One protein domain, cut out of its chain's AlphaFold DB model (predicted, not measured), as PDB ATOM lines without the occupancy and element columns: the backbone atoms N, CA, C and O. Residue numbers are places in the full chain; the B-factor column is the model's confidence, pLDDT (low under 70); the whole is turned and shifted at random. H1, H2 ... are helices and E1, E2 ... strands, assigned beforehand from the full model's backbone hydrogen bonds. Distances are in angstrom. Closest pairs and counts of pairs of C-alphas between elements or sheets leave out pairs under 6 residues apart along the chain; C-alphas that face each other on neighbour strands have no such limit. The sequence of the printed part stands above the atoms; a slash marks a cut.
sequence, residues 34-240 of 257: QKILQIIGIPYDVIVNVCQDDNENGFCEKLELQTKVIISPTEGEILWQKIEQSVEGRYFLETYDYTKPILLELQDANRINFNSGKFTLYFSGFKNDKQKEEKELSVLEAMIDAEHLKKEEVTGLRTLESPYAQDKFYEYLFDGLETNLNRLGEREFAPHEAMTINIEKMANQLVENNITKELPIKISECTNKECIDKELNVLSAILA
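What this domain is: This is residues 34 to 240 of the 257 residues of an uncharacterized protein of Candidatus Nanopusillus sp (UniProt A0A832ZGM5). A helical half stands beside a half made of two small sheets, with the long helix H4 running through the helical half. The hairpin of H6 and H7 packs on H4 through H7, H2 and H5 also pack on H4 and reach edge strand E5 of one sheet, and a long loop, residues 53 to 89, lies at the end away from H6 and H7, where residues 72 to 78 stick out. There are 207 residues printed, with seven named helices and six named strands in the order E1 E2 E3 E4 H1 E5 E6 H2 H3 H4 H5 H6 H7. The sheets are E3 E1 E6, mixed, and E2 E4 E5, antiparallel; the class is mixed, helices and strands. The whole is compact, with a radius of gyration of the C-alphas of 17.5 A and spans of 47 by 40 by 37 A.

How they stand to each other: Start at E1, residues 35 to 39: it is antiparallel to E3, residues 90 to 92, with N 91 and O 37 at 2.8 A, and parallel to E6, residues 133 to 137, with N 38 and O 135 at 2.8 A. Next look at E2, residues 47 to 52, antiparallel to E4, residues 102 to 107, with N 103 and O 51 at 2.9 A. E4 is also antiparallel to E5, residues 118 to 123, with N 123 and O 102 at 2.8 A. H2, residues 139 to 145, only grazes the sheet E2 E4 E5, and its Ala 142 has its C-alpha 5.7 A from that of Phe 123, the closest pair with E5. H5, residues 191 to 208, only grazes it too, with residues 191 to 199. The hub is H4, residues 163 to 186; it touches H2 about perpendicular at 80 degrees, with C-alphas 139 and 173 closest at 6.4 A. H4 touches H5 at a steep tilt of 49 degrees, opposite ways, with C-alphas 184 and 194 closest at 5.7 A. H1, residues 114 to 117, touches H4, with C-alphas 114 and 185 closest at 5.4 A. H3, residues 155 to 158, touches H6, residues 211 to 220, with C-alphas 156 and 216 closest at 5.6 A. H7, residues 225 to 238, forms a hairpin with H6, and touches H4 the same way at a shallow tilt of 23 degrees, with C-alphas 165 and 228 closest at 6.3 A. In H2, H4 and H5 every O i to N i+4 pair is within hydrogen-bond range; H6 has 4 of 6, H7 6 of 10, and H1 and H3 are too short for such a pair.

Where its parts are: Find C-alpha 35 at (30.439, 17.393, 0.262), where E1 begins. H4 runs 35.2 A from C-alpha 163 at (46.399, 5.706, 14.494), H5 25.5 A and H7 20.5 A, ending at C-alpha 238 at (33.107, -10.915, 19.486).

The domain as a whole: The C-alphas farthest apart, those of Leu 63 and Thr 223, are 51.1 A apart. The printed part has no cut, and the link from E2 to E3 is long, with 37 residues. Confidence is under 70 in 52 residues, among them 57 to 98.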
ATOM      1  N   GLN A  34      31.402  21.789  -1.206       53.34
ATOM      2  CA  GLN A  34      32.191  20.593  -0.905       53.34
ATOM      3  C   GLN A  34      31.428  19.673   0.058       53.34
ATOM      4  O   GLN A  34      31.338  19.958   1.255       53.34
ATOM      5  N   LYS A  35      30.872  18.582  -0.478       60.81
ATOM      6  CA  LYS A  35      30.439  17.393   0.262       60.81
ATOM      7  C   LYS A  35      31.465  16.296  -0.010       60.81
ATOM      8  O   LYS A  35      31.674  15.922  -1.163       60.81
ATOM      9  N   ILE A  36      32.170  15.869   1.034       67.75
ATOM     10  CA  ILE A  36      33.273  14.906   0.924       67.75
ATOM     11  C   ILE A  36      32.827  13.619   1.601       67.75
ATOM     12  O   ILE A  36      32.463  13.636   2.773       67.75
ATOM     13  N   LEU A  37      32.877  12.511   0.872       74.06
ATOM     14  CA  LEU A  37      32.770  11.184   1.464       74.06
ATOM     15  C   LEU A  37      34.176  10.721   1.819       74.06
ATOM     16  O   LEU A  37      35.081  10.818   0.988       74.06
ATOM     17  N   GLN A  38      34.365  10.246   3.039       79.81
ATOM     18  CA  GLN A  38      35.639   9.746   3.524       79.81
ATOM     19  C   GLN A  38      35.508   8.262   3.833       79.81
ATOM     20  O   GLN A  38      34.837   7.891   4.790       79.81
ATOM     21  N   ILE A  39      36.165   7.426   3.039       82.56
ATOM     22  CA  ILE A  39      36.187   5.984   3.266       82.56
ATOM     23  C   ILE A  39      37.207   5.671   4.356       82.56
ATOM     24  O   ILE A  39      38.350   6.125   4.285       82.56
ATOM     25  N   ILE A  40      36.785   4.920   5.372       87.50
ATOM     26  CA  ILE A  40      37.631   4.551   6.510       87.50
ATOM     27  C   ILE A  40      37.576   3.039   6.712       87.50
ATOM     28  O   ILE A  40      36.504   2.472   6.918       87.50
ATOM     29  N   GLY A  41      38.754   2.405   6.678       87.31
ATOM     30  CA  GLY A  41      38.923   0.996   7.031       87.31
ATOM     31  C   GLY A  41      38.372  -0.024   6.042       87.31
ATOM     32  O   GLY A  41      38.262  -1.194   6.387       87.31
ATOM     33  N   ILE A  42      38.019   0.412   4.833       87.12
ATOM     34  CA  ILE A  42      37.582  -0.457   3.740       87.12
ATOM     35  C   ILE A  42      38.715  -0.494   2.705       87.12
ATOM     36  O   ILE A  42      39.147   0.581   2.267       87.12
ATOM     37  N   PRO A  43      39.225  -1.680   2.322       85.00
ATOM     38  CA  PRO A  43      40.260  -1.794   1.300       85.00
ATOM     39  C   PRO A  43      39.810  -1.181  -0.033       85.00
ATOM     40  O   PRO A  43      38.674  -1.350  -0.463       85.00
ATOM     41  N   TYR A  44      40.691  -0.442  -0.707       74.38
ATOM     42  CA  TYR A  44      40.309   0.271  -1.933       74.38
ATOM     43  C   TYR A  44      40.009  -0.650  -3.114       74.38
ATOM     44  O   TYR A  44      39.224  -0.298  -3.991       74.38
ATOM     45  N   ASP A  45      40.657  -1.808  -3.155       77.75
ATOM     46  CA  ASP A  45      40.557  -2.790  -4.229       77.75
ATOM     47  C   ASP A  45      39.222  -3.542  -4.243       77.75
ATOM     48  O   ASP A  45      38.851  -4.076  -5.287       77.75
ATOM     49  N   VAL A  46      38.477  -3.527  -3.134       82.12
ATOM     50  CA  VAL A  46      37.137  -4.128  -3.055       82.12
ATOM     51  C   VAL A  46      36.019  -3.140  -3.391       82.12
ATOM     52  O   VAL A  46      34.861  -3.538  -3.483       82.12
ATOM     53  N   ILE A  47      36.321  -1.851  -3.580       80.56
ATOM     54  CA  ILE A  47      35.306  -0.824  -3.845       80.56
ATOM     55  C   ILE A  47      34.925  -0.828  -5.320       80.56
ATOM     56  O   ILE A  47      35.742  -0.533  -6.192       80.56
ATOM     57  N   VAL A  48      33.651  -1.099  -5.593       78.88
ATOM     58  CA  VAL A  48      33.107  -1.134  -6.954       78.88
ATOM     59  C   VAL A  48      32.511   0.213  -7.335       78.88
ATOM     60  O   VAL A  48      32.749   0.709  -8.437       78.88
ATOM     61  N   ASN A  49      31.711   0.802  -6.445       74.69
ATOM     62  CA  ASN A  49      30.944   2.000  -6.761       74.69
ATOM     63  C   ASN A  49      30.507   2.751  -5.498       74.69
ATOM     64  O   ASN A  49      30.380   2.169  -4.422       74.69
ATOM     65  N   VAL A  50      30.227   4.044  -5.660       78.31
ATOM     66  CA  VAL A  50      29.536   4.871  -4.666       78.31
ATOM     67  C   VAL A  50      28.452   5.657  -5.389       78.31
ATOM     68  O   VAL A  50      28.757   6.391  -6.334       78.31
ATOM     69  N   CYS A  51      27.201   5.515  -4.958       76.19
ATOM     70  CA  CYS A  51      26.060   6.176  -5.591       76.19
ATOM     71  C   CYS A  51      25.072   6.740  -4.564       76.19
ATOM     72  O   CYS A  51      25.182   6.485  -3.363       76.19
ATOM     73  N   GLN A  52      24.117   7.530  -5.056       77.56
ATOM     74  CA  GLN A  52      22.931   7.903  -4.294       77.56
ATOM     75  C   GLN A  52      21.787   6.961  -4.647       77.56
ATOM     76  O   GLN A  52      21.531   6.761  -5.833       77.56
ATOM     77  N   ASP A  53      21.128   6.421  -3.626       77.56
ATOM     78  CA  ASP A  53      19.964   5.551  -3.798       77.56
ATOM     79  C   ASP A  53      18.749   6.421  -4.145       77.56
ATOM     80  O   ASP A  53      18.155   7.067  -3.277       77.56
ATOM     81  N   ASP A  54      18.438   6.543  -5.435       70.62
ATOM     82  CA  ASP A  54      17.373   7.431  -5.903       70.62
ATOM     83  C   ASP A  54      15.999   6.763  -5.822       70.62
ATOM     84  O   ASP A  54      14.983   7.466  -5.791       70.62
ATOM     85  N   ASN A  55      15.968   5.431  -5.847       66.19
ATOM     86  CA  ASN A  55      14.755   4.621  -5.881       66.19
ATOM     87  C   ASN A  55      14.520   3.822  -4.581       66.19
ATOM     88  O   ASN A  55      13.509   3.121  -4.496       66.19
ATOM     89  N   GLU A  56      15.413   3.965  -3.594       71.62
ATOM     90  CA  GLU A  56      15.387   3.318  -2.277       71.62
ATOM     91  C   GLU A  56      15.380   1.782  -2.362       71.62
ATOM     92  O   GLU A  56      14.775   1.099  -1.532       71.62
ATOM     93  N   ASN A  57      16.016   1.219  -3.396       67.62
ATOM     94  CA  ASN A  57      16.056  -0.226  -3.615       67.62
ATOM     95  C   ASN A  57      17.320  -0.898  -3.049       67.62
ATOM     96  O   ASN A  57      17.385  -2.129  -3.046       67.62
ATOM     97  N   GLY A  58      18.302  -0.121  -2.574       64.56
ATOM     98  CA  GLY A  58      19.544  -0.628  -1.988       64.56
ATOM     99  C   GLY A  58      20.605  -1.113  -2.989       64.56
ATOM    100  O   GLY A  58      21.557  -1.785  -2.580       64.56
ATOM    101  N   PHE A  59      20.484  -0.788  -4.278       67.44
ATOM    102  CA  PHE A  59      21.431  -1.154  -5.340       67.44
ATOM    103  C   PHE A  59      21.766   0.050  -6.212       67.44
ATOM    104  O   PHE A  59      20.854   0.754  -6.615       67.44
ATOM    105  N   CYS A  60      23.028   0.225  -6.623       65.56
ATOM    106  CA  CYS A  60      23.361   1.288  -7.569       65.56
ATOM    107  C   CYS A  60      22.921   0.914  -8.992       65.56
ATOM    108  O   CYS A  60      23.633   0.239  -9.748       65.56
ATOM    109  N   GLU A  61      21.750   1.384  -9.408       60.75
ATOM    110  CA  GLU A  61      21.263   1.156 -10.760       60.75
ATOM    111  C   GLU A  61      22.049   1.962 -11.811       60.75
ATOM    112  O   GLU A  61      22.734   2.951 -11.547       60.75
ATOM    113  N   LYS A  62      21.936   1.550 -13.083       56.12
ATOM    114  CA  LYS A  62      22.606   2.215 -14.221       56.12
ATOM    115  C   LYS A  62      22.233   3.689 -14.410       56.12
ATOM    116  O   LYS A  62      22.948   4.395 -15.118       56.12
ATOM    117  N   LEU A  63      21.091   4.106 -13.867       51.78
ATOM    118  CA  LEU A  63      20.526   5.446 -14.022       51.78
ATOM    119  C   LEU A  63      20.729   6.333 -12.791       51.78
ATOM    120  O   LEU A  63      20.591   7.548 -12.915       51.78
ATOM    121  N   GLU A  64      21.066   5.748 -11.646       52.91
ATOM    122  CA  GLU A  64      21.408   6.487 -10.434       52.91
ATOM    123  C   GLU A  64      22.779   7.114 -10.615       52.91
ATOM    124  O   GLU A  64      23.612   6.558 -11.327       52.91
ATOM    125  N   LEU A  65      23.005   8.302 -10.050       51.62
ATOM    126  CA  LEU A  65      24.233   9.074 -10.253       51.62
ATOM    127  C   LEU A  65      25.478   8.216  -9.984       51.62
ATOM    128  O   LEU A  65      25.892   8.009  -8.846       51.62
ATOM    129  N   GLN A  66      26.068   7.711 -11.068       48.44
ATOM    130  CA  GLN A  66      27.202   6.806 -11.012       48.44
ATOM    131  C   GLN A  66      28.474   7.639 -10.945       48.44
ATOM    132  O   GLN A  66      28.897   8.212 -11.955       48.44
ATOM    133  N   THR A  67      29.153   7.642  -9.801       46.09
ATOM    134  CA  THR A  67      30.600   7.849  -9.840       46.09
ATOM    135  C   THR A  67      31.186   6.540 -10.361       46.09
ATOM    136  O   THR A  67      31.449   5.600  -9.627       46.09
ATOM    137  N   LYS A  68      31.278   6.403 -11.688       35.53
ATOM    138  CA  LYS A  68      31.764   5.170 -12.316       35.53
ATOM    139  C   LYS A  68      33.251   4.995 -11.997       35.53
ATOM    140  O   LYS A  68      34.105   5.487 -12.732       35.53
ATOM    141  N   VAL A  69      33.563   4.291 -10.912       39.75
ATOM    142  CA  VAL A  69      34.934   3.907 -10.575       39.75
ATOM    143  C   VAL A  69      35.274   2.655 -11.387       39.75
ATOM    144  O   VAL A  69      34.927   1.540 -11.024       39.75
ATOM    145  N   ILE A  70      35.920   2.823 -12.543       30.28
ATOM    146  CA  ILE A  70      36.552   1.689 -13.234       30.28
ATOM    147  C   ILE A  70      37.995   1.616 -12.742       30.28
ATOM    148  O   ILE A  70      38.844   2.365 -13.223       30.28
ATOM    149  N   ILE A  71      38.283   0.707 -11.811       33.91
ATOM    150  CA  ILE A  71      39.662   0.362 -11.450       33.91
ATOM    151  C   ILE A  71      40.084  -0.825 -12.319       33.91
ATOM    152  O   ILE A  71      39.836  -1.980 -11.993       33.91
ATOM    153  N   SER A  72      40.708  -0.535 -13.462       29.69
ATOM    154  CA  SER A  72      41.570  -1.497 -14.155       29.69
ATOM    155  C   SER A  72      43.018  -1.021 -13.999       29.69
ATOM    156  O   SER A  72      43.286   0.141 -14.321       29.69
ATOM    157  N   PRO A  73      43.969  -1.867 -13.553       34.91
ATOM    158  CA  PRO A  73      45.372  -1.478 -13.362       34.91
ATOM    159  C   PRO A  73      46.121  -1.117 -14.651       34.91
ATOM    160  O   PRO A  73      47.309  -0.810 -14.612       34.91
ATOM    161  N   THR A  74      45.471  -1.156 -15.809       34.22
ATOM    162  CA  THR A  74      46.101  -0.857 -17.093       34.22
ATOM    163  C   THR A  74      45.127  -0.089 -17.974       34.22
ATOM    164  O   THR A  74      44.368  -0.711 -18.707       34.22
ATOM    165  N   GLU A  75      45.102   1.242 -17.824       32.00
ATOM    166  CA  GLU A  75      44.789   2.282 -18.842       32.00
ATOM    167  C   GLU A  75      44.553   3.658 -18.168       32.00
ATOM    168  O   GLU A  75      43.639   4.420 -18.485       32.00
ATOM    169  N   GLY A  76      45.390   3.981 -17.179       38.00
ATOM    170  CA  GLY A  76      45.210   5.117 -16.278       38.00
ATOM    171  C   GLY A  76      45.989   6.378 -16.645       38.00
ATOM    172  O   GLY A  76      46.858   6.756 -15.875       38.00
ATOM    173  N   GLU A  77      45.654   7.089 -17.726       32.66
ATOM    174  CA  GLU A  77      46.228   8.442 -17.938       32.66
ATOM    175  C   GLU A  77      45.221   9.554 -18.271       32.66
ATOM    176  O   GLU A  77      45.530  10.723 -18.065       32.66
ATOM    177  N   ILE A  78      43.991   9.253 -18.702       37.88
ATOM    178  CA  ILE A  78      43.073  10.308 -19.188       37.88
ATOM    179  C   ILE A  78      42.020  10.734 -18.140       37.88
ATOM    180  O   ILE A  78      41.482  11.836 -18.221       37.88
ATOM    181  N   LEU A  79      41.763   9.927 -17.104       35.56
ATOM    182  CA  LEU A  79      40.747  10.214 -16.070       35.56
ATOM    183  C   LEU A  79      41.295  10.845 -14.778       35.56
ATOM    184  O   LEU A  79      40.520  11.319 -13.949       35.56
ATOM    185  N   TRP A  80      42.617  10.924 -14.628       36.75
ATOM    186  CA  TRP A  80      43.259  11.449 -13.419       36.75
ATOM    187  C   TRP A  80      43.170  12.970 -13.274       36.75
ATOM    188  O   TRP A  80      43.095  13.464 -12.154       36.75
ATOM    189  N   GLN A  81      43.049  13.726 -14.372       33.31
ATOM    190  CA  GLN A  81      43.123  15.196 -14.320       33.31
ATOM    191  C   GLN A  81      41.971  15.897 -13.572       33.31
ATOM    192  O   GLN A  81      42.066  17.098 -13.321       33.31
ATOM    193  N   LYS A  82      40.900  15.190 -13.181       33.97
ATOM    194  CA  LYS A  82      39.857  15.731 -12.283       33.97
ATOM    195  C   LYS A  82      39.866  15.142 -10.865       33.97
ATOM    196  O   LYS A  82      39.224  15.718  -9.993       33.97
ATOM    197  N   ILE A  83      40.590  14.045 -10.631       40.25
ATOM    198  CA  ILE A  83      40.627  13.299  -9.357       40.25
ATOM    199  C   ILE A  83      41.955  13.534  -8.603       40.25
ATOM    200  O   ILE A  83      42.021  13.363  -7.392       40.25
ATOM    201  N   GLU A  84      42.999  14.023  -9.280       32.47
ATOM    202  CA  GLU A  84      44.379  14.149  -8.771       32.47
ATOM    203  C   GLU A  84      44.625  15.111  -7.587       32.47
ATOM    204  O   GLU A  84      45.780  15.370  -7.251       32.47
ATOM    205  N   GLN A  85      43.604  15.661  -6.920       36.09
ATOM    206  CA  GLN A  85      43.823  16.577  -5.785       36.09
ATOM    207  C   GLN A  85      42.954  16.348  -4.541       36.09
ATOM    208  O   GLN A  85      42.898  17.230  -3.681       36.09
ATOM    209  N   SER A  86      42.336  15.180  -4.362       42.53
ATOM    210  CA  SER A  86      41.837  14.785  -3.038       42.53
ATOM    211  C   SER A  86      42.690  13.654  -2.472       42.53
ATOM    212  O   SER A  86      42.904  12.645  -3.128       42.53
ATOM    213  N   VAL A  87      43.206  13.864  -1.259       44.56
ATOM    214  CA  VAL A  87      43.944  12.888  -0.439       44.56
ATOM    215  C   VAL A  87      43.280  11.502  -0.507       44.56
ATOM    216  O   VAL A  87      42.051  11.443  -0.539       44.56
ATOM    217  N   GLU A  88      44.078  10.425  -0.528       54.03
ATOM    218  CA  GLU A  88      43.619   9.023  -0.505       54.03
ATOM    219  C   GLU A  88      42.375   8.840   0.389       54.03
ATOM    220  O   GLU A  88      42.334   9.338   1.517       54.03
ATOM    221  N   GLY A  89      41.339   8.171  -0.131       53.50
ATOM    222  CA  GLY A  89      40.116   7.871   0.626       53.50
ATOM    223  C   GLY A  89      39.025   8.934   0.621       53.50
ATOM    224  O   GLY A  89      38.047   8.792   1.350       53.50
ATOM    225  N   ARG A  90      39.143   9.984  -0.197       54.19
ATOM    226  CA  ARG A  90      38.118  11.030  -0.334       54.19
ATOM    227  C   ARG A  90      37.409  10.963  -1.688       54.19
ATOM    228  O   ARG A  90      38.067  10.947  -2.723       54.19
ATOM    229  N   TYR A  91      36.077  11.009  -1.672       61.09
ATOM    230  CA  TYR A  91      35.223  11.029  -2.864       61.09
ATOM    231  C   TYR A  91      34.368  12.298  -2.889       61.09
ATOM    232  O   TYR A  91      33.919  12.786  -1.849       61.09
ATOM    233  N   PHE A  92      34.147  12.830  -4.091       58.75
ATOM    234  CA  PHE A  92      33.382  14.052  -4.325       58.75
ATOM    235  C   PHE A  92      32.112  13.749  -5.125       58.75
ATOM    236  O   PHE A  92      32.177  13.085  -6.160       58.75
ATOM    237  N   LEU A  93      30.971  14.269  -4.665       59.22
ATOM    238  CA  LEU A  93      29.692  14.186  -5.372       59.22
ATOM    239  C   LEU A  93      29.370  15.554  -5.994       59.22
ATOM    240  O   LEU A  93      29.015  16.494  -5.287       59.22
ATOM    241  N   GLU A  94      29.531  15.674  -7.317       49.81
ATOM    242  CA  GLU A  94      29.361  16.940  -8.059       49.81
ATOM    243  C   GLU A  94      27.895  17.406  -8.109       49.81
ATOM    244  O   GLU A  94      27.616  18.602  -8.041       49.81
ATOM    245  N   THR A  95      26.955  16.463  -8.158       58.06
ATOM    246  CA  THR A  95      25.512  16.699  -8.051       58.06
ATOM    247  C   THR A  95      24.985  15.835  -6.918       58.06
ATOM    248  O   THR A  95      24.895  14.623  -7.075       58.06
ATOM    249  N   TYR A  96      24.708  16.448  -5.770       64.88
ATOM    250  CA  TYR A  96      24.321  15.740  -4.557       64.88
ATOM    251  C   TYR A  96      22.929  16.162  -4.083       64.88
ATOM    252  O   TYR A  96      22.677  17.359  -3.917       64.88
ATOM    253  N   ASP A  97      22.054  15.191  -3.823       69.12
ATOM    254  CA  ASP A  97      20.786  15.413  -3.121       69.12
ATOM    255  C   ASP A  97      20.902  15.024  -1.637       69.12
ATOM    256  O   ASP A  97      21.101  13.854  -1.312       69.12
ATOM    257  N   TYR A  98      20.758  16.003  -0.736       68.94
ATOM    258  CA  TYR A  98      20.922  15.800   0.707       68.94
ATOM    259  C   TYR A  98      19.857  14.949   1.374       68.94
ATOM    260  O   TYR A  98      20.089  14.436   2.466       68.94
ATOM    261  N   THR A  99      18.716  14.752   0.719       70.25
ATOM    262  CA  THR A  99      17.672  13.887   1.262       70.25
ATOM    263  C   THR A  99      17.871  12.425   0.897       70.25
ATOM    264  O   THR A  99      17.147  11.588   1.424       70.25
ATOM    265  N   LYS A 100      18.818  12.109   0.005       79.50
ATOM    266  CA  LYS A 100      18.973  10.754  -0.522       79.50
ATOM    267  C   LYS A 100      20.067   9.963   0.193       79.50
ATOM    268  O   LYS A 100      21.116  10.545   0.515       79.50
ATOM    269  N   PRO A 101      19.850   8.655   0.408       87.06
ATOM    270  CA  PRO A 101      20.862   7.769   0.957       87.06
ATOM    271  C   PRO A 101      22.085   7.647   0.055       87.06
ATOM    272  O   PRO A 101      22.064   8.006  -1.124       87.06
ATOM    273  N   ILE A 102      23.161   7.127   0.633       85.69
ATOM    274  CA  ILE A 102      24.405   6.820  -0.067       85.69
ATOM    275  C   ILE A 102      24.639   5.317   0.035       85.69
ATOM    276  O   ILE A 102      24.573   4.751   1.125       85.69
ATOM    277  N   LEU A 103      24.957   4.691  -1.093       86.81
ATOM    278  CA  LEU A 103      25.332   3.286  -1.166       86.81
ATOM    279  C   LEU A 103      26.815   3.171  -1.498       86.81
ATOM    280  O   LEU A 103      27.321   3.867  -2.383       86.81
ATOM    281  N   LEU A 104      27.498   2.268  -0.802       88.19
ATOM    282  CA  LEU A 104      28.855   1.836  -1.119       88.19
ATOM    283  C   LEU A 104      28.796   0.377  -1.570       88.19
ATOM    284  O   LEU A 104      28.590  -0.516  -0.747       88.19
ATOM    285  N   GLU A 105      28.967   0.148  -2.870       85.06
ATOM    286  CA  GLU A 105      29.007  -1.195  -3.444       85.06
ATOM    287  C   GLU A 105      30.419  -1.758  -3.376       85.06
ATOM    288  O   GLU A 105      31.393  -1.127  -3.807       85.06
ATOM    289  N   LEU A 106      30.506  -2.981  -2.869       87.81
ATOM    290  CA  LEU A 106      31.744  -3.680  -2.591       87.81
ATOM    291  C   LEU A 106      31.722  -5.056  -3.256       87.81
ATOM    292  O   LEU A 106      30.667  -5.685  -3.404       87.81
ATOM    293  N   GLN A 107      32.894  -5.528  -3.667       88.12
ATOM    294  CA  GLN A 107      33.082  -6.880  -4.163       88.12
ATOM    295  C   GLN A 107      34.430  -7.455  -3.717       88.12
ATOM    296  O   GLN A 107      35.464  -7.107  -4.282       88.12
ATOM    297  N   ASP A 108      34.399  -8.412  -2.789       92.50
ATOM    298  CA  ASP A 108      35.562  -9.227  -2.414       92.50
ATOM    299  C   ASP A 108      35.294 -10.713  -2.684       92.50
ATOM    300  O   ASP A 108      34.947 -11.507  -1.808       92.50
ATOM    301  N   ALA A 109      35.472 -11.111  -3.942       91.56
ATOM    302  CA  ALA A 109      35.316 -12.505  -4.353       91.56
ATOM    303  C   ALA A 109      36.458 -13.425  -3.872       91.56
ATOM    304  O   ALA A 109      36.381 -14.635  -4.081       91.56
ATOM    305  N   ASN A 110      37.522 -12.882  -3.266       92.69
ATOM    306  CA  ASN A 110      38.616 -13.688  -2.719       92.69
ATOM    307  C   ASN A 110      38.304 -14.164  -1.296       92.69
ATOM    308  O   ASN A 110      38.785 -15.224  -0.890       92.69
ATOM    309  N   ARG A 111      37.523 -13.382  -0.543       94.44
ATOM    310  CA  ARG A 111      37.177 -13.666   0.856       94.44
ATOM    311  C   ARG A 111      35.728 -14.093   1.050       94.44
ATOM    312  O   ARG A 111      35.446 -14.869   1.965       94.44
ATOM    313  N   ILE A 112      34.817 -13.632   0.196       95.06
ATOM    314  CA  ILE A 112      33.386 -13.904   0.317       95.06
ATOM    315  C   ILE A 112      32.915 -14.801  -0.834       95.06
ATOM    316  O   ILE A 112      32.906 -14.417  -2.003       95.06
ATOM    317  N   ASN A 113      32.450 -16.000  -0.482       92.94
ATOM    318  CA  ASN A 113      31.832 -16.941  -1.421       92.94
ATOM    319  C   ASN A 113      30.342 -16.632  -1.643       92.94
ATOM    320  O   ASN A 113      29.771 -16.976  -2.682       92.94
ATOM    321  N   PHE A 114      29.705 -15.973  -0.674       92.69
ATOM    322  CA  PHE A 114      28.316 -15.535  -0.749       92.69
ATOM    323  C   PHE A 114      28.116 -14.441  -1.813       92.69
ATOM    324  O   PHE A 114      28.935 -13.540  -1.958       92.69
ATOM    325  N   ASN A 115      27.029 -14.519  -2.590       91.94
ATOM    326  CA  ASN A 115      26.659 -13.516  -3.602       91.94
ATOM    327  C   ASN A 115      27.806 -13.097  -4.561       91.94
ATOM    328  O   ASN A 115      27.914 -11.941  -4.969       91.94
ATOM    329  N   SER A 116      28.696 -14.031  -4.933       91.31
ATOM    330  CA  SER A 116      29.899 -13.748  -5.752       91.31
ATOM    331  C   SER A 116      30.811 -12.651  -5.172       91.31
ATOM    332  O   SER A 116      31.425 -11.877  -5.917       91.31
ATOM    333  N   GLY A 117      30.835 -12.557  -3.845       90.00
ATOM    334  CA  GLY A 117      31.574 -11.577  -3.069       90.00
ATOM    335  C   GLY A 117      30.968 -10.181  -3.044       90.00
ATOM    336  O   GLY A 117      31.614  -9.276  -2.536       90.00
ATOM    337  N   LYS A 118      29.766  -9.980  -3.605       90.31
ATOM    338  CA  LYS A 118      29.131  -8.662  -3.719       90.31
ATOM    339  C   LYS A 118      28.255  -8.334  -2.523       90.31
ATOM    340  O   LYS A 118      27.419  -9.146  -2.124       90.31
ATOM    341  N   PHE A 119      28.373  -7.107  -2.038       93.00
ATOM    342  CA  PHE A 119      27.555  -6.581  -0.953       93.00
ATOM    343  C   PHE A 119      27.546  -5.052  -0.972       93.00
ATOM    344  O   PHE A 119      28.386  -4.421  -1.614       93.00
ATOM    345  N   THR A 120      26.580  -4.462  -0.271       91.44
ATOM    346  CA  THR A 120      26.362  -3.014  -0.261       91.44
ATOM    347  C   THR A 120      26.229  -2.531   1.173       91.44
ATOM    348  O   THR A 120      25.461  -3.098   1.948       91.44
ATOM    349  N   LEU A 121      26.962  -1.474   1.524       93.88
ATOM    350  CA  LEU A 121      26.739  -0.729   2.760       93.88
ATOM    351  C   LEU A 121      25.836   0.469   2.479       93.88
ATOM    352  O   LEU A 121      26.087   1.243   1.553       93.88
ATOM    353  N   TYR A 122      24.804   0.609   3.304       92.38
ATOM    354  CA  TYR A 122      23.850   1.704   3.252       92.38
ATOM    355  C   TYR A 122      24.223   2.791   4.257       92.38
ATOM    356  O   TYR A 122      24.576   2.503   5.403       92.38
ATOM    357  N   PHE A 123      24.097   4.044   3.833       91.44
ATOM    358  CA  PHE A 123      24.363   5.209   4.656       91.44
ATOM    359  C   PHE A 123      23.268   6.255   4.496       91.44
ATOM    360  O   PHE A 123      22.752   6.498   3.404       91.44
ATOM    361  N   SER A 124      22.976   6.956   5.586       88.50
ATOM    362  CA  SER A 124      22.108   8.129   5.566       88.50
ATOM    363  C   SER A 124      22.690   9.228   4.668       88.50
ATOM    364  O   SER A 124      23.907   9.337   4.494       88.50
ATOM    365  N   GLY A 125      21.840  10.089   4.115       79.94
ATOM    366  CA  GLY A 125      22.303  11.296   3.432       79.94
ATOM    367  C   GLY A 125      23.045  12.268   4.364       79.94
ATOM    368  O   GLY A 125      23.178  12.077   5.575       79.94
ATOM    369  N   PHE A 126      23.539  13.360   3.799       76.44
ATOM    370  CA  PHE A 126      24.103  14.479   4.543       76.44
ATOM    371  C   PHE A 126      22.984  15.267   5.239       76.44
ATOM    372  O   PHE A 126      21.871  15.391   4.736       76.44
ATOM    373  N   LYS A 127      23.271  15.866   6.400       70.19
ATOM    374  CA  LYS A 127      22.215  16.447   7.250       70.19
ATOM    375  C   LYS A 127      21.536  17.680   6.657       70.19
ATOM    376  O   LYS A 127      20.437  18.031   7.082       70.19
ATOM    377  N   ASN A 128      22.218  18.419   5.787       66.88
ATOM    378  CA  ASN A 128      21.670  19.607   5.135       66.88
ATOM    379  C   ASN A 128      22.459  19.985   3.873       66.88
ATOM    380  O   ASN A 128      23.539  19.471   3.597       66.88
ATOM    381  N   ASP A 129      21.931  20.958   3.144       61.47
ATOM    382  CA  ASP A 129      22.492  21.562   1.935       61.47
ATOM    383  C   ASP A 129      23.660  22.535   2.186       61.47
ATOM    384  O   ASP A 129      24.240  23.069   1.237       61.47
ATOM    385  N   LYS A 130      24.045  22.795   3.443       57.72
ATOM    386  CA  LYS A 130      25.083  23.792   3.728       57.72
ATOM    387  C   LYS A 130      26.458  23.289   3.303       57.72
ATOM    388  O   LYS A 130      26.823  22.120   3.455       57.72
ATOM    389  N   GLN A 131      27.232  24.231   2.772       52.03
ATOM    390  CA  GLN A 131      28.581  24.017   2.266       52.03
ATOM    391  C   GLN A 131      29.513  23.552   3.392       52.03
ATOM    392  O   GLN A 131      29.654  24.261   4.390       52.03
ATOM    393  N   LYS A 132      30.197  22.422   3.156       59.19
ATOM    394  CA  LYS A 132      31.162  21.721   4.026       59.19
ATOM    395  C   LYS A 132      30.535  20.764   5.030       59.19
ATOM    396  O   LYS A 132      30.282  21.106   6.180       59.19
ATOM    397  N   GLU A 133      30.378  19.531   4.582       67.94
ATOM    398  CA  GLU A 133      30.144  18.387   5.452       67.94
ATOM    399  C   GLU A 133      31.019  17.242   4.940       67.94
ATOM    400  O   GLU A 133      31.078  16.993   3.731       67.94
ATOM    401  N   GLU A 134      31.758  16.616   5.850       74.50
ATOM    402  CA  GLU A 134      32.475  15.371   5.593       74.50
ATOM    403  C   GLU A 134      31.615  14.242   6.169       74.50
ATOM    404  O   GLU A 134      31.130  14.356   7.299       74.50
ATOM    405  N   LYS A 135      31.388  13.186   5.389       82.00
ATOM    406  CA  LYS A 135      30.662  11.995   5.829       82.00
ATOM    407  C   LYS A 135      31.592  10.793   5.784       82.00
ATOM    408  O   LYS A 135      32.168  10.491   4.743       82.00
ATOM    409  N   GLU A 136      31.729  10.126   6.920       88.38
ATOM    410  CA  GLU A 136      32.434   8.851   7.030       88.38
ATOM    411  C   GLU A 136      31.643   7.758   6.298       88.38
ATOM    412  O   GLU A 136      30.436   7.640   6.486       88.38
ATOM    413  N   LEU A 137      32.324   6.959   5.482       90.56
ATOM    414  CA  LEU A 137      31.826   5.704   4.932       90.56
ATOM    415  C   LEU A 137      32.684   4.580   5.512       90.56
ATOM    416  O   LEU A 137      33.830   4.370   5.111       90.56
ATOM    417  N   SER A 138      32.143   3.897   6.510       95.31
ATOM    418  CA  SER A 138      32.796   2.806   7.229       95.31
ATOM    419  C   SER A 138      31.739   1.837   7.747       95.31
ATOM    420  O   SER A 138      30.563   2.192   7.851       95.31
ATOM    421  N   VAL A 139      32.145   0.632   8.147       97.69
ATOM    422  CA  VAL A 139      31.217  -0.313   8.790       97.69
ATOM    423  C   VAL A 139      30.632   0.281  10.084       97.69
ATOM    424  O   VAL A 139      29.452   0.102  10.367       97.69
ATOM    425  N   LEU A 140      31.419   1.059  10.840       97.50
ATOM    426  CA  LEU A 140      30.952   1.713  12.067       97.50
ATOM    427  C   LEU A 140      29.888   2.789  11.795       97.50
ATOM    428  O   LEU A 140      28.901   2.849  12.521       97.50
ATOM    429  N   GLU A 141      30.064   3.642  10.775       96.62
ATOM    430  CA  GLU A 141      29.022   4.625  10.426       96.62
ATOM    431  C   GLU A 141      27.779   3.928   9.860       96.62
ATOM    432  O   GLU A 141      26.682   4.382  10.162       96.62
ATOM    433  N   ALA A 142      27.907   2.800   9.151       97.25
ATOM    434  CA  ALA A 142      26.745   2.026   8.703       97.25
ATOM    435  C   ALA A 142      25.899   1.514   9.888       97.25
ATOM    436  O   ALA A 142      24.678   1.638   9.870       97.25
ATOM    437  N   MET A 143      26.530   1.033  10.969       97.94
ATOM    438  CA  MET A 143      25.826   0.651  12.209       97.94
ATOM    439  C   MET A 143      25.091   1.825  12.871       97.94
ATOM    440  O   MET A 143      24.039   1.643  13.483       97.94
ATOM    441  N   ILE A 144      25.652   3.031  12.777       96.31
ATOM    442  CA  ILE A 144      25.052   4.247  13.338       96.31
ATOM    443  C   ILE A 144      23.896   4.740  12.472       96.31
ATOM    444  O   ILE A 144      22.854   5.124  12.999       96.31
ATOM    445  N   ASP A 145      24.080   4.746  11.154       94.62
ATOM    446  CA  ASP A 145      23.062   5.164  10.193       94.62
ATOM    447  C   ASP A 145      21.865   4.205  10.174       94.62
ATOM    448  O   ASP A 145      20.746   4.649   9.928       94.62
ATOM    449  N   ALA A 146      22.081   2.929  10.504       94.94
ATOM    450  CA  ALA A 146      21.036   1.935  10.746       94.94
ATOM    451  C   ALA A 146      20.419   2.007  12.165       94.94
ATOM    452  O   ALA A 146      19.617   1.160  12.538       94.94
ATOM    453  N   GLU A 147      20.785   3.011  12.969       96.38
ATOM    454  CA  GLU A 147      20.270   3.258  14.326       96.38
ATOM    455  C   GLU A 147      20.581   2.166  15.373       96.38
ATOM    456  O   GLU A 147      20.026   2.187  16.474       96.38
ATOM    457  N   HIS A 148      21.518   1.254  15.094       96.56
ATOM    458  CA  HIS A 148      21.955   0.234  16.057       96.56
ATOM    459  C   HIS A 148      23.019   0.748  17.041       96.56
ATOM    460  O   HIS A 148      23.191   0.183  18.118       96.56
ATOM    461  N   LEU A 149      23.715   1.840  16.701       96.31
ATOM    462  CA  LEU A 149      24.659   2.540  17.582       96.31
ATOM    463  C   LEU A 149      24.381   4.041  17.605       96.31
ATOM    464  O   LEU A 149      24.061   4.653  16.587       96.31
ATOM    465  N   LYS A 150      24.594   4.682  18.756       94.31
ATOM    466  CA  LYS A 150      24.564   6.149  18.844       94.31
ATOM    467  C   LYS A 150      25.950   6.738  18.608       94.31
ATOM    468  O   LYS A 150      26.961   6.195  19.051       94.31
ATOM    469  N   LYS A 151      26.004   7.921  17.984       91.50
ATOM    470  CA  LYS A 151      27.272   8.636  17.717       91.50
ATOM    471  C   LYS A 151      28.079   8.879  18.994       91.50
ATOM    472  O   LYS A 151      29.307   8.794  18.980       91.50
ATOM    473  N   GLU A 152      27.397   9.144  20.103       92.62
ATOM    474  CA  GLU A 152      28.025   9.395  21.399       92.62
ATOM    475  C   GLU A 152      28.650   8.126  22.001       92.62
ATOM    476  O   GLU A 152      29.669   8.218  22.683       92.62
ATOM    477  N   GLU A 153      28.087   6.944  21.728       90.94
ATOM    478  CA  GLU A 153      28.566   5.665  22.275       90.94
ATOM    479  C   GLU A 153      29.893   5.238  21.650       90.94
ATOM    480  O   GLU A 153      30.721   4.623  22.315       90.94
ATOM    481  N   VAL A 154      30.132   5.608  20.392       93.69
ATOM    482  CA  VAL A 154      31.318   5.177  19.639       93.69
ATOM    483  C   VAL A 154      32.410   6.240  19.550       93.69
ATOM    484  O   VAL A 154      33.428   6.028  18.894       93.69
ATOM    485  N   THR A 155      32.228   7.399  20.191       93.06
ATOM    486  CA  THR A 155      33.184   8.515  20.085       93.06
ATOM    487  C   THR A 155      34.591   8.086  20.517       93.06
ATOM    488  O   THR A 155      35.552   8.399  19.826       93.06
ATOM    489  N   GLY A 156      34.713   7.293  21.589       92.81
ATOM    490  CA  GLY A 156      36.007   6.773  22.046       92.81
ATOM    491  C   GLY A 156      36.686   5.826  21.049       92.81
ATOM    492  O   GLY A 156      37.908   5.837  20.941       92.81
ATOM    493  N   LEU A 157      35.909   5.052  20.281       94.12
ATOM    494  CA  LEU A 157      36.427   4.170  19.226       94.12
ATOM    495  C   LEU A 157      36.890   4.969  17.997       94.12
ATOM    496  O   LEU A 157      37.896   4.641  17.374       94.12
ATOM    497  N   ARG A 158      36.199   6.069  17.677       91.88
ATOM    498  CA  ARG A 158      36.576   6.997  16.596       91.88
ATOM    499  C   ARG A 158      37.798   7.853  16.903       91.88
ATOM    500  O   ARG A 158      38.352   8.468  15.998       91.88
ATOM    501  N   THR A 159      38.186   7.955  18.166       90.25
ATOM    502  CA  THR A 159      39.295   8.811  18.601       90.25
ATOM    503  C   THR A 159      40.309   8.032  19.428       90.25
ATOM    504  O   THR A 159      40.836   8.565  20.405       90.25
ATOM    505  N   LEU A 160      40.567   6.770  19.066       91.12
ATOM    506  CA  LEU A 160      41.654   5.999  19.669       91.12
ATOM    507  C   LEU A 160      42.972   6.764  19.493       91.12
ATOM    508  O   LEU A 160      43.300   7.220  18.401       91.12
ATOM    509  N   GLU A 161      43.739   6.902  20.575       84.25
ATOM    510  CA  GLU A 161      44.933   7.762  20.602       84.25
ATOM    511  C   GLU A 161      46.050   7.297  19.652       84.25
ATOM    512  O   GLU A 161      46.941   8.067  19.292       84.25
ATOM    513  N   SER A 162      46.002   6.032  19.234       87.12
ATOM    514  CA  SER A 162      46.950   5.421  18.310       87.12
ATOM    515  C   SER A 162      46.315   5.269  16.925       87.12
ATOM    516  O   SER A 162      45.383   4.473  16.793       87.12
ATOM    517  N   PRO A 163      46.851   5.923  15.871       88.38
ATOM    518  CA  PRO A 163      46.399   5.706  14.494       88.38
ATOM    519  C   PRO A 163      46.468   4.231  14.084       88.38
ATOM    520  O   PRO A 163      45.549   3.715  13.469       88.38
ATOM    521  N   TYR A 164      47.503   3.514  14.536       91.81
ATOM    522  CA  TYR A 164      47.618   2.071  14.322       91.81
ATOM    523  C   TYR A 164      46.458   1.291  14.957       91.81
ATOM    524  O   TYR A 164      45.939   0.363  14.344       91.81
ATOM    525  N   ALA A 165      46.049   1.658  16.177       94.50
ATOM    526  CA  ALA A 165      44.914   1.013  16.833       94.50
ATOM    527  C   ALA A 165      43.594   1.347  16.130       94.50
ATOM    528  O   ALA A 165      42.736   0.480  16.018       94.50
ATOM    529  N   GLN A 166      43.451   2.582  15.646       93.62
ATOM    530  CA  GLN A 166      42.291   3.010  14.873       93.62
ATOM    531  C   GLN A 166      42.176   2.233  13.559       93.62
ATOM    532  O   GLN A 166      41.135   1.630  13.311       93.62
ATOM    533  N   ASP A 167      43.246   2.179  12.766       91.81
ATOM    534  CA  ASP A 167      43.278   1.443  11.497       91.81
ATOM    535  C   ASP A 167      42.933  -0.036  11.717       91.81
ATOM    536  O   ASP A 167      42.048  -0.578  11.057       91.81
ATOM    537  N   LYS A 168      43.564  -0.669  12.717       95.31
ATOM    538  CA  LYS A 168      43.298  -2.069  13.071       95.31
ATOM    539  C   LYS A 168      41.877  -2.295  13.569       95.31
ATOM    540  O   LYS A 168      41.273  -3.303  13.226       95.31
ATOM    541  N   PHE A 169      41.329  -1.384  14.369       97.25
ATOM    542  CA  PHE A 169      39.946  -1.480  14.828       97.25
ATOM    543  C   PHE A 169      38.975  -1.535  13.643       97.25
ATOM    544  O   PHE A 169      38.126  -2.423  13.595       97.25
ATOM    545  N   TYR A 170      39.131  -0.640  12.666       97.06
ATOM    546  CA  TYR A 170      38.280  -0.668  11.481       97.06
ATOM    547  C   TYR A 170      38.539  -1.890  10.581       97.06
ATOM    548  O   TYR A 170      37.581  -2.423  10.027       97.06
ATOM    549  N   GLU A 171      39.782  -2.373  10.487       95.50
ATOM    550  CA  GLU A 171      40.117  -3.636   9.807       95.50
ATOM    551  C   GLU A 171      39.349  -4.816  10.424       95.50
ATOM    552  O   GLU A 171      38.698  -5.562   9.699       95.50
ATOM    553  N   TYR A 172      39.308  -4.932  11.759       97.44
ATOM    554  CA  TYR A 172      38.519  -5.973  12.434       97.44
ATOM    555  C   TYR A 172      37.012  -5.843  12.190       97.44
ATOM    556  O   TYR A 172      36.327  -6.862  12.099       97.44
ATOM    557  N   LEU A 173      36.477  -4.619  12.084       97.94
ATOM    558  CA  LEU A 173      35.072  -4.432  11.712       97.94
ATOM    559  C   LEU A 173      34.811  -4.936  10.292       97.94
ATOM    560  O   LEU A 173      33.842  -5.656  10.067       97.94
ATOM    561  N   PHE A 174      35.669  -4.582   9.339       97.25
ATOM    562  CA  PHE A 174      35.517  -5.036   7.963       97.25
ATOM    563  C   PHE A 174      35.652  -6.563   7.856       97.25
ATOM    564  O   PHE A 174      34.774  -7.219   7.307       97.25
ATOM    565  N   ASP A 175      36.660  -7.151   8.499       96.44
ATOM    566  CA  ASP A 175      36.860  -8.605   8.551       96.44
ATOM    567  C   ASP A 175      35.668  -9.353   9.165       96.44
ATOM    568  O   ASP A 175      35.274 -10.422   8.681       96.44
ATOM    569  N   GLY A 176      35.089  -8.803  10.238       96.62
ATOM    570  CA  GLY A 176      33.888  -9.342  10.874       96.62
ATOM    571  C   GLY A 176      32.694  -9.331   9.923       96.62
ATOM    572  O   GLY A 176      32.015 -10.351   9.783       96.62
ATOM    573  N   LEU A 177      32.499  -8.223   9.200       97.25
ATOM    574  CA  LEU A 177      31.446  -8.085   8.197       97.25
ATOM    575  C   LEU A 177      31.560  -9.181   7.123       97.25
ATOM    576  O   LEU A 177      30.595  -9.903   6.879       97.25
ATOM    577  N   GLU A 178      32.739  -9.359   6.525       96.75
ATOM    578  CA  GLU A 178      32.955 -10.360   5.471       96.75
ATOM    579  C   GLU A 178      32.785 -11.798   5.980       96.75
ATOM    580  O   GLU A 178      32.164 -12.640   5.325       96.75
ATOM    581  N   THR A 179      33.293 -12.077   7.183       95.50
ATOM    582  CA  THR A 179      33.161 -13.392   7.825       95.50
ATOM    583  C   THR A 179      31.694 -13.749   8.045       95.50
ATOM    584  O   THR A 179      31.261 -14.859   7.723       95.50
ATOM    585  N   ASN A 180      30.915 -12.803   8.561       96.44
ATOM    586  CA  ASN A 180      29.500 -13.000   8.832       96.44
ATOM    587  C   ASN A 180      28.679 -13.157   7.553       96.44
ATOM    588  O   ASN A 180      27.740 -13.948   7.549       96.44
ATOM    589  N   LEU A 181      29.044 -12.493   6.451       96.12
ATOM    590  CA  LEU A 181      28.348 -12.670   5.172       96.12
ATOM    591  C   LEU A 181      28.435 -14.101   4.647       96.12
ATOM    592  O   LEU A 181      27.436 -14.636   4.172       96.12
ATOM    593  N   ASN A 182      29.594 -14.748   4.780       95.19
ATOM    594  CA  ASN A 182      29.714 -16.165   4.443       95.19
ATOM    595  C   ASN A 182      28.800 -17.028   5.329       95.19
ATOM    596  O   ASN A 182      28.050 -17.847   4.807       95.19
ATOM    597  N   ARG A 183      28.798 -16.794   6.650       94.31
ATOM    598  CA  ARG A 183      27.962 -17.550   7.604       94.31
ATOM    599  C   ARG A 183      26.466 -17.365   7.360       94.31
ATOM    600  O   ARG A 183      25.701 -18.314   7.489       94.31
ATOM    601  N   LEU A 184      26.036 -16.151   7.033       94.31
ATOM    602  CA  LEU A 184      24.636 -15.854   6.727       94.31
ATOM    603  C   LEU A 184      24.230 -16.448   5.375       94.31
ATOM    604  O   LEU A 184      23.142 -17.004   5.254       94.31
ATOM    605  N   GLY A 185      25.130 -16.429   4.390       92.56
ATOM    606  CA  GLY A 185      24.929 -17.117   3.117       92.56
ATOM    607  C   GLY A 185      24.794 -18.636   3.260       92.56
ATOM    608  O   GLY A 185      23.955 -19.239   2.599       92.56
ATOM    609  N   GLU A 186      25.566 -19.261   4.154       92.56
ATOM    610  CA  GLU A 186      25.441 -20.691   4.497       92.56
ATOM    611  C   GLU A 186      24.097 -21.034   5.157       92.56
ATOM    612  O   GLU A 186      23.640 -22.173   5.071       92.56
ATOM    613  N   ARG A 187      23.451 -20.044   5.783       90.81
ATOM    614  CA  ARG A 187      22.097 -20.139   6.351       90.81
ATOM    615  C   ARG A 187      20.999 -19.726   5.366       90.81
ATOM    616  O   ARG A 187      19.850 -19.618   5.771       90.81
ATOM    617  N   GLU A 188      21.351 -19.520   4.098       90.69
ATOM    618  CA  GLU A 188      20.435 -19.206   2.995       90.69
ATOM    619  C   GLU A 188      19.713 -17.848   3.100       90.69
ATOM    620  O   GLU A 188      18.738 -17.620   2.383       90.69
ATOM    621  N   PHE A 189      20.217 -16.910   3.914       91.75
ATOM    622  CA  PHE A 189      19.692 -15.540   3.943       91.75
ATOM    623  C   PHE A 189      19.891 -14.830   2.601       91.75
ATOM    624  O   PHE A 189      20.927 -14.971   1.937       91.75
ATOM    625  N   ALA A 190      18.914 -14.011   2.204       91.25
ATOM    626  CA  ALA A 190      19.044 -13.187   1.007       91.25
ATOM    627  C   ALA A 190      20.128 -12.101   1.202       91.25
ATOM    628  O   ALA A 190      20.326 -11.637   2.321       91.25
ATOM    629  N   PRO A 191      20.820 -11.619   0.148       88.62
ATOM    630  CA  PRO A 191      21.941 -10.679   0.305       88.62
ATOM    631  C   PRO A 191      21.634  -9.406   1.100       88.62
ATOM    632  O   PRO A 191      22.428  -9.006   1.948       88.62
ATOM    633  N   HIS A 192      20.482  -8.787   0.846       88.19
ATOM    634  CA  HIS A 192      20.060  -7.586   1.565       88.19
ATOM    635  C   HIS A 192      19.769  -7.882   3.044       88.19
ATOM    636  O   HIS A 192      20.239  -7.180   3.932       88.19
ATOM    637  N   GLU A 193      19.037  -8.960   3.309       91.19
ATOM    638  CA  GLU A 193      18.706  -9.418   4.660       91.19
ATOM    639  C   GLU A 193      19.959  -9.791   5.462       91.19
ATOM    640  O   GLU A 193      20.131  -9.333   6.589       91.19
ATOM    641  N   ALA A 194      20.890 -10.523   4.845       94.19
ATOM    642  CA  ALA A 194      22.177 -10.853   5.437       94.19
ATOM    643  C   ALA A 194      22.964  -9.591   5.822       94.19
ATOM    644  O   ALA A 194      23.532  -9.534   6.909       94.19
ATOM    645  N   MET A 195      22.982  -8.555   4.977       94.75
ATOM    646  CA  MET A 195      23.639  -7.288   5.319       94.75
ATOM    647  C   MET A 195      22.988  -6.600   6.520       94.75
ATOM    648  O   MET A 195      23.707  -6.183   7.430       94.75
ATOM    649  N   THR A 196      21.656  -6.519   6.557       93.69
ATOM    650  CA  THR A 196      20.918  -5.926   7.682       93.69
ATOM    651  C   THR A 196      21.208  -6.662   8.990       93.69
ATOM    652  O   THR A 196      21.636  -6.038   9.961       93.69
ATOM    653  N   ILE A 197      21.068  -7.991   8.995       95.19
ATOM    654  CA  ILE A 197      21.338  -8.835  10.168       95.19
ATOM    655  C   ILE A 197      22.787  -8.665  10.628       95.19
ATOM    656  O   ILE A 197      23.055  -8.552  11.822       95.19
ATOM    657  N   ASN A 198      23.738  -8.639   9.697       96.88
ATOM    658  CA  ASN A 198      25.154  -8.523  10.021       96.88
ATOM    659  C   ASN A 198      25.480  -7.197  10.723       96.88
ATOM    660  O   ASN A 198      26.114  -7.195  11.778       96.88
ATOM    661  N   ILE A 199      24.996  -6.078  10.175       97.81
ATOM    662  CA  ILE A 199      25.196  -4.746  10.758       97.81
ATOM    663  C   ILE A 199      24.569  -4.657  12.154       97.81
ATOM    664  O   ILE A 199      25.226  -4.180  13.082       97.81
ATOM    665  N   GLU A 200      23.348  -5.166  12.326       96.62
ATOM    666  CA  GLU A 200      22.686  -5.228  13.630       96.62
ATOM    667  C   GLU A 200      23.485  -6.069  14.636       96.62
ATOM    668  O   GLU A 200      23.770  -5.620  15.749       96.62
ATOM    669  N   LYS A 201      23.868  -7.294  14.258       95.81
ATOM    670  CA  LYS A 201      24.552  -8.232  15.157       95.81
ATOM    671  C   LYS A 201      25.904  -7.705  15.596       95.81
ATOM    672  O   LYS A 201      26.178  -7.694  16.793       95.81
ATOM    673  N   MET A 202      26.709  -7.199  14.666       97.25
ATOM    674  CA  MET A 202      28.000  -6.607  15.006       97.25
ATOM    675  C   MET A 202      27.844  -5.406  15.949       97.25
ATOM    676  O   MET A 202      28.587  -5.292  16.925       97.25
ATOM    677  N   ALA A 203      26.863  -4.530  15.706       97.25
ATOM    678  CA  ALA A 203      26.572  -3.399  16.587       97.25
ATOM    679  C   ALA A 203      26.198  -3.855  18.006       97.25
ATOM    680  O   ALA A 203      26.783  -3.387  18.987       97.25
ATOM    681  N   ASN A 204      25.277  -4.815  18.116       95.12
ATOM    682  CA  ASN A 204      24.848  -5.373  19.397       95.12
ATOM    683  C   ASN A 204      26.020  -6.036  20.131       95.12
ATOM    684  O   ASN A 204      26.239  -5.761  21.310       95.12
ATOM    685  N   GLN A 205      26.849  -6.811  19.430       95.44
ATOM    686  CA  GLN A 205      28.028  -7.463  20.002       95.44
ATOM    687  C   GLN A 205      29.038  -6.454  20.568       95.44
ATOM    688  O   GLN A 205      29.583  -6.683  21.652       95.44
ATOM    689  N   LEU A 206      29.257  -5.315  19.899       96.56
ATOM    690  CA  LEU A 206      30.105  -4.238  20.426       96.56
ATOM    691  C   LEU A 206      29.555  -3.659  21.739       96.56
ATOM    692  O   LEU A 206      30.326  -3.343  22.649       96.56
ATOM    693  N   VAL A 207      28.234  -3.506  21.852       95.31
ATOM    694  CA  VAL A 207      27.583  -2.944  23.044       95.31
ATOM    695  C   VAL A 207      27.539  -3.955  24.187       95.31
ATOM    696  O   VAL A 207      27.969  -3.640  25.298       95.31
ATOM    697  N   GLU A 208      27.060  -5.169  23.927       94.12
ATOM    698  CA  GLU A 208      26.869  -6.229  24.922       94.12
ATOM    699  C   GLU A 208      28.187  -6.671  25.562       94.12
ATOM    700  O   GLU A 208      28.239  -6.950  26.760       94.12
ATOM    701  N   ASN A 209      29.279  -6.642  24.793       95.00
ATOM    702  CA  ASN A 209      30.621  -6.956  25.282       95.00
ATOM    703  C   ASN A 209      31.381  -5.721  25.802       95.00
ATOM    704  O   ASN A 209      32.589  -5.783  26.019       95.00
ATOM    705  N   ASN A 210      30.690  -4.592  26.010       95.06
ATOM    706  CA  ASN A 210      31.246  -3.323  26.494       95.06
ATOM    707  C   ASN A 210      32.434  -2.786  25.676       95.06
ATOM    708  O   ASN A 210      33.212  -1.975  26.183       95.06
ATOM    709  N   ILE A 211      32.572  -3.170  24.406       96.81
ATOM    710  CA  ILE A 211      33.682  -2.733  23.550       96.81
ATOM    711  C   ILE A 211      33.667  -1.221  23.370       96.81
ATOM    712  O   ILE A 211      34.708  -0.580  23.501       96.81
ATOM    713  N   THR A 212      32.488  -0.632  23.166       95.12
ATOM    714  CA  THR A 212      32.326   0.823  22.996       95.12
ATOM    715  C   THR A 212      32.856   1.644  24.178       95.12
ATOM    716  O   THR A 212      33.239   2.798  24.000       95.12
ATOM    717  N   LYS A 213      32.937   1.046  25.375       94.69
ATOM    718  CA  LYS A 213      33.376   1.710  26.612       94.69
ATOM    719  C   LYS A 213      34.765   1.277  27.073       94.69
ATOM    720  O   LYS A 213      35.573   2.124  27.437       94.69
ATOM    721  N   GLU A 214      35.036  -0.026  27.100       96.00
ATOM    722  CA  GLU A 214      36.258  -0.574  27.693       96.00
ATOM    723  C   GLU A 214      37.446  -0.566  26.738       96.00
ATOM    724  O   GLU A 214      38.569  -0.322  27.182       96.00
ATOM    725  N   LEU A 215      37.229  -0.824  25.445       96.19
ATOM    726  CA  LEU A 215      38.331  -0.941  24.492       96.19
ATOM    727  C   LEU A 215      39.142   0.362  24.383       96.19
ATOM    728  O   LEU A 215      40.365   0.277  24.495       96.19
ATOM    729  N   PRO A 216      38.539   1.567  24.269       96.25
ATOM    730  CA  PRO A 216      39.314   2.809  24.243       96.25
ATOM    731  C   PRO A 216      40.210   2.998  25.472       96.25
ATOM    732  O   PRO A 216      41.348   3.443  25.341       96.25
ATOM    733  N   ILE A 217      39.724   2.609  26.657       95.81
ATOM    734  CA  ILE A 217      40.479   2.704  27.912       95.81
ATOM    735  C   ILE A 217      41.668   1.740  27.873       95.81
ATOM    736  O   ILE A 217      42.802   2.171  28.061       95.81
ATOM    737  N   LYS A 218      41.433   0.464  27.545       96.00
ATOM    738  CA  LYS A 218      42.494  -0.556  27.468       96.00
ATOM    739  C   LYS A 218      43.568  -0.187  26.443       96.00
ATOM    740  O   LYS A 218      44.757  -0.327  26.712       96.00
ATOM    741  N   ILE A 219      43.164   0.362  25.297       96.75
ATOM    742  CA  ILE A 219      44.095   0.840  24.269       96.75
ATOM    743  C   ILE A 219      44.922   2.034  24.763       96.75
ATOM    744  O   ILE A 219      46.118   2.080  24.484       96.75
ATOM    745  N   SER A 220      44.336   2.967  25.523       94.81
ATOM    746  CA  SER A 220      45.082   4.107  26.089       94.81
ATOM    747  C   SER A 220      46.152   3.693  27.114       94.81
ATOM    748  O   SER A 220      47.133   4.401  27.321       94.81
ATOM    749  N   GLU A 221      46.000   2.518  27.730       95.56
ATOM    750  CA  GLU A 221      46.971   1.953  28.675       95.56
ATOM    751  C   GLU A 221      48.126   1.215  27.971       95.56
ATOM    752  O   GLU A 221      49.141   0.884  28.594       95.56
ATOM    753  N   CYS A 222      48.011   0.970  26.662       96.56
ATOM    754  CA  CYS A 222      49.030   0.270  25.898       96.56
ATOM    755  C   CYS A 222      50.242   1.150  25.571       96.56
ATOM    756  O   CYS A 222      50.138   2.278  25.099       96.56
ATOM    757  N   THR A 223      51.435   0.576  25.740       94.31
ATOM    758  CA  THR A 223      52.717   1.259  25.480       94.31
ATOM    759  C   THR A 223      53.392   0.828  24.178       94.31
ATOM    760  O   THR A 223      54.389   1.421  23.767       94.31
ATOM    761  N   ASN A 224      52.882  -0.217  23.522       95.12
ATOM    762  CA  ASN A 224      53.443  -0.774  22.295       95.12
ATOM    763  C   ASN A 224      52.361  -1.454  21.432       95.12
ATOM    764  O   ASN A 224      51.222  -1.631  21.862       95.12
ATOM    765  N   LYS A 225      52.737  -1.834  20.202       96.25
ATOM    766  CA  LYS A 225      51.827  -2.478  19.241       96.25
ATOM    767  C   LYS A 225      51.348  -3.859  19.690       96.25
ATOM    768  O   LYS A 225      50.186  -4.161  19.498       96.25
ATOM    769  N   GLU A 226      52.198  -4.647  20.345       97.00
ATOM    770  CA  GLU A 226      51.835  -5.988  20.828       97.00
ATOM    771  C   GLU A 226      50.691  -5.940  21.854       97.00
ATOM    772  O   GLU A 226      49.770  -6.754  21.806       97.00
ATOM    773  N   CYS A 227      50.710  -4.949  22.750       97.25
ATOM    774  CA  CYS A 227      49.601  -4.682  23.662       97.25
ATOM    775  C   CYS A 227      48.327  -4.315  22.892       97.25
ATOM    776  O   CYS A 227      47.284  -4.914  23.134       97.25
ATOM    777  N   ILE A 228      48.420  -3.390  21.929       96.81
ATOM    778  CA  ILE A 228      47.280  -2.974  21.094       96.81
ATOM    779  C   ILE A 228      46.673  -4.175  20.360       96.81
ATOM    780  O   ILE A 228      45.463  -4.373  20.412       96.81
ATOM    781  N   ASP A 229      47.507  -4.998  19.724       97.00
ATOM    782  CA  ASP A 229      47.070  -6.183  18.986       97.00
ATOM    783  C   ASP A 229      46.343  -7.160  19.912       97.00
ATOM    784  O   ASP A 229      45.301  -7.705  19.557       97.00
ATOM    785  N   LYS A 230      46.855  -7.372  21.129       96.38
ATOM    786  CA  LYS A 230      46.199  -8.225  22.124       96.38
ATOM    787  C   LYS A 230      44.814  -7.698  22.505       96.38
ATOM    788  O   LYS A 230      43.873  -8.490  22.546       96.38
ATOM    789  N   GLU A 231      44.691  -6.402  22.777       96.56
ATOM    790  CA  GLU A 231      43.413  -5.798  23.167       96.56
ATOM    791  C   GLU A 231      42.410  -5.748  22.001       96.56
ATOM    792  O   GLU A 231      41.213  -5.874  22.236       96.56
ATOM    793  N   LEU A 232      42.869  -5.633  20.747       96.50
ATOM    794  CA  LEU A 232      42.001  -5.647  19.560       96.50
ATOM    795  C   LEU A 232      41.623  -7.054  19.085       96.50
ATOM    796  O   LEU A 232      40.527  -7.239  18.565       96.50
ATOM    797  N   ASN A 233      42.470  -8.065  19.300       94.44
ATOM    798  CA  ASN A 233      42.221  -9.439  18.842       94.44
ATOM    799  C   ASN A 233      40.897 -10.025  19.355       94.44
ATOM    800  O   ASN A 233      40.318 -10.895  18.702       94.44
ATOM    801  N   VAL A 234      40.391  -9.539  20.494       92.75
ATOM    802  CA  VAL A 234      39.090  -9.949  21.047       92.75
ATOM    803  C   VAL A 234      37.932  -9.682  20.080       92.75
ATOM    804  O   VAL A 234      36.949 -10.420  20.093       92.75
ATOM    805  N   LEU A 235      38.062  -8.673  19.209       95.00
ATOM    806  CA  LEU A 235      37.039  -8.296  18.233       95.00
ATOM    807  C   LEU A 235      36.766  -9.413  17.230       95.00
ATOM    808  O   LEU A 235      35.613  -9.628  16.882       95.00
ATOM    809  N   SER A 236      37.794 -10.166  16.824       90.00
ATOM    810  CA  SER A 236      37.631 -11.275  15.872       90.00
ATOM    811  C   SER A 236      36.637 -12.339  16.352       90.00
ATOM    812  O   SER A 236      35.905 -12.909  15.549       90.00
ATOM    813  N   ALA A 237      36.585 -12.590  17.663       90.31
ATOM    814  CA  ALA A 237      35.650 -13.531  18.267       90.31
ATOM    815  C   ALA A 237      34.297 -12.879  18.574       90.31
ATOM    816  O   ALA A 237      33.261 -13.503  18.375       90.31
ATOM    817  N   ILE A 238      34.311 -11.632  19.056       92.50
ATOM    818  CA  ILE A 238      33.107 -10.915  19.486       92.50
ATOM    819  C   ILE A 238      32.210 -10.553  18.308       92.50
ATOM    820  O   ILE A 238      31.005 -10.676  18.445       92.50
ATOM    821  N   LEU A 239      32.782 -10.113  17.185       94.06
ATOM    822  CA  LEU A 239      32.036  -9.647  16.010       94.06
ATOM    823  C   LEU A 239      31.476 -10.784  15.149       94.06
ATOM    824  O   LEU A 239      30.772 -10.530  14.175       94.06
ATOM    825  N   ALA A 240      31.844 -12.028  15.441       90.31
ATOM    826  CA  ALA A 240      31.488 -13.165  14.617       90.31
ATOM    827  C   ALA A 240      30.127 -13.729  15.059       90.31
ATOM    828  O   ALA A 240      29.931 -14.029  16.234       90.31
TER     829      ALA A 240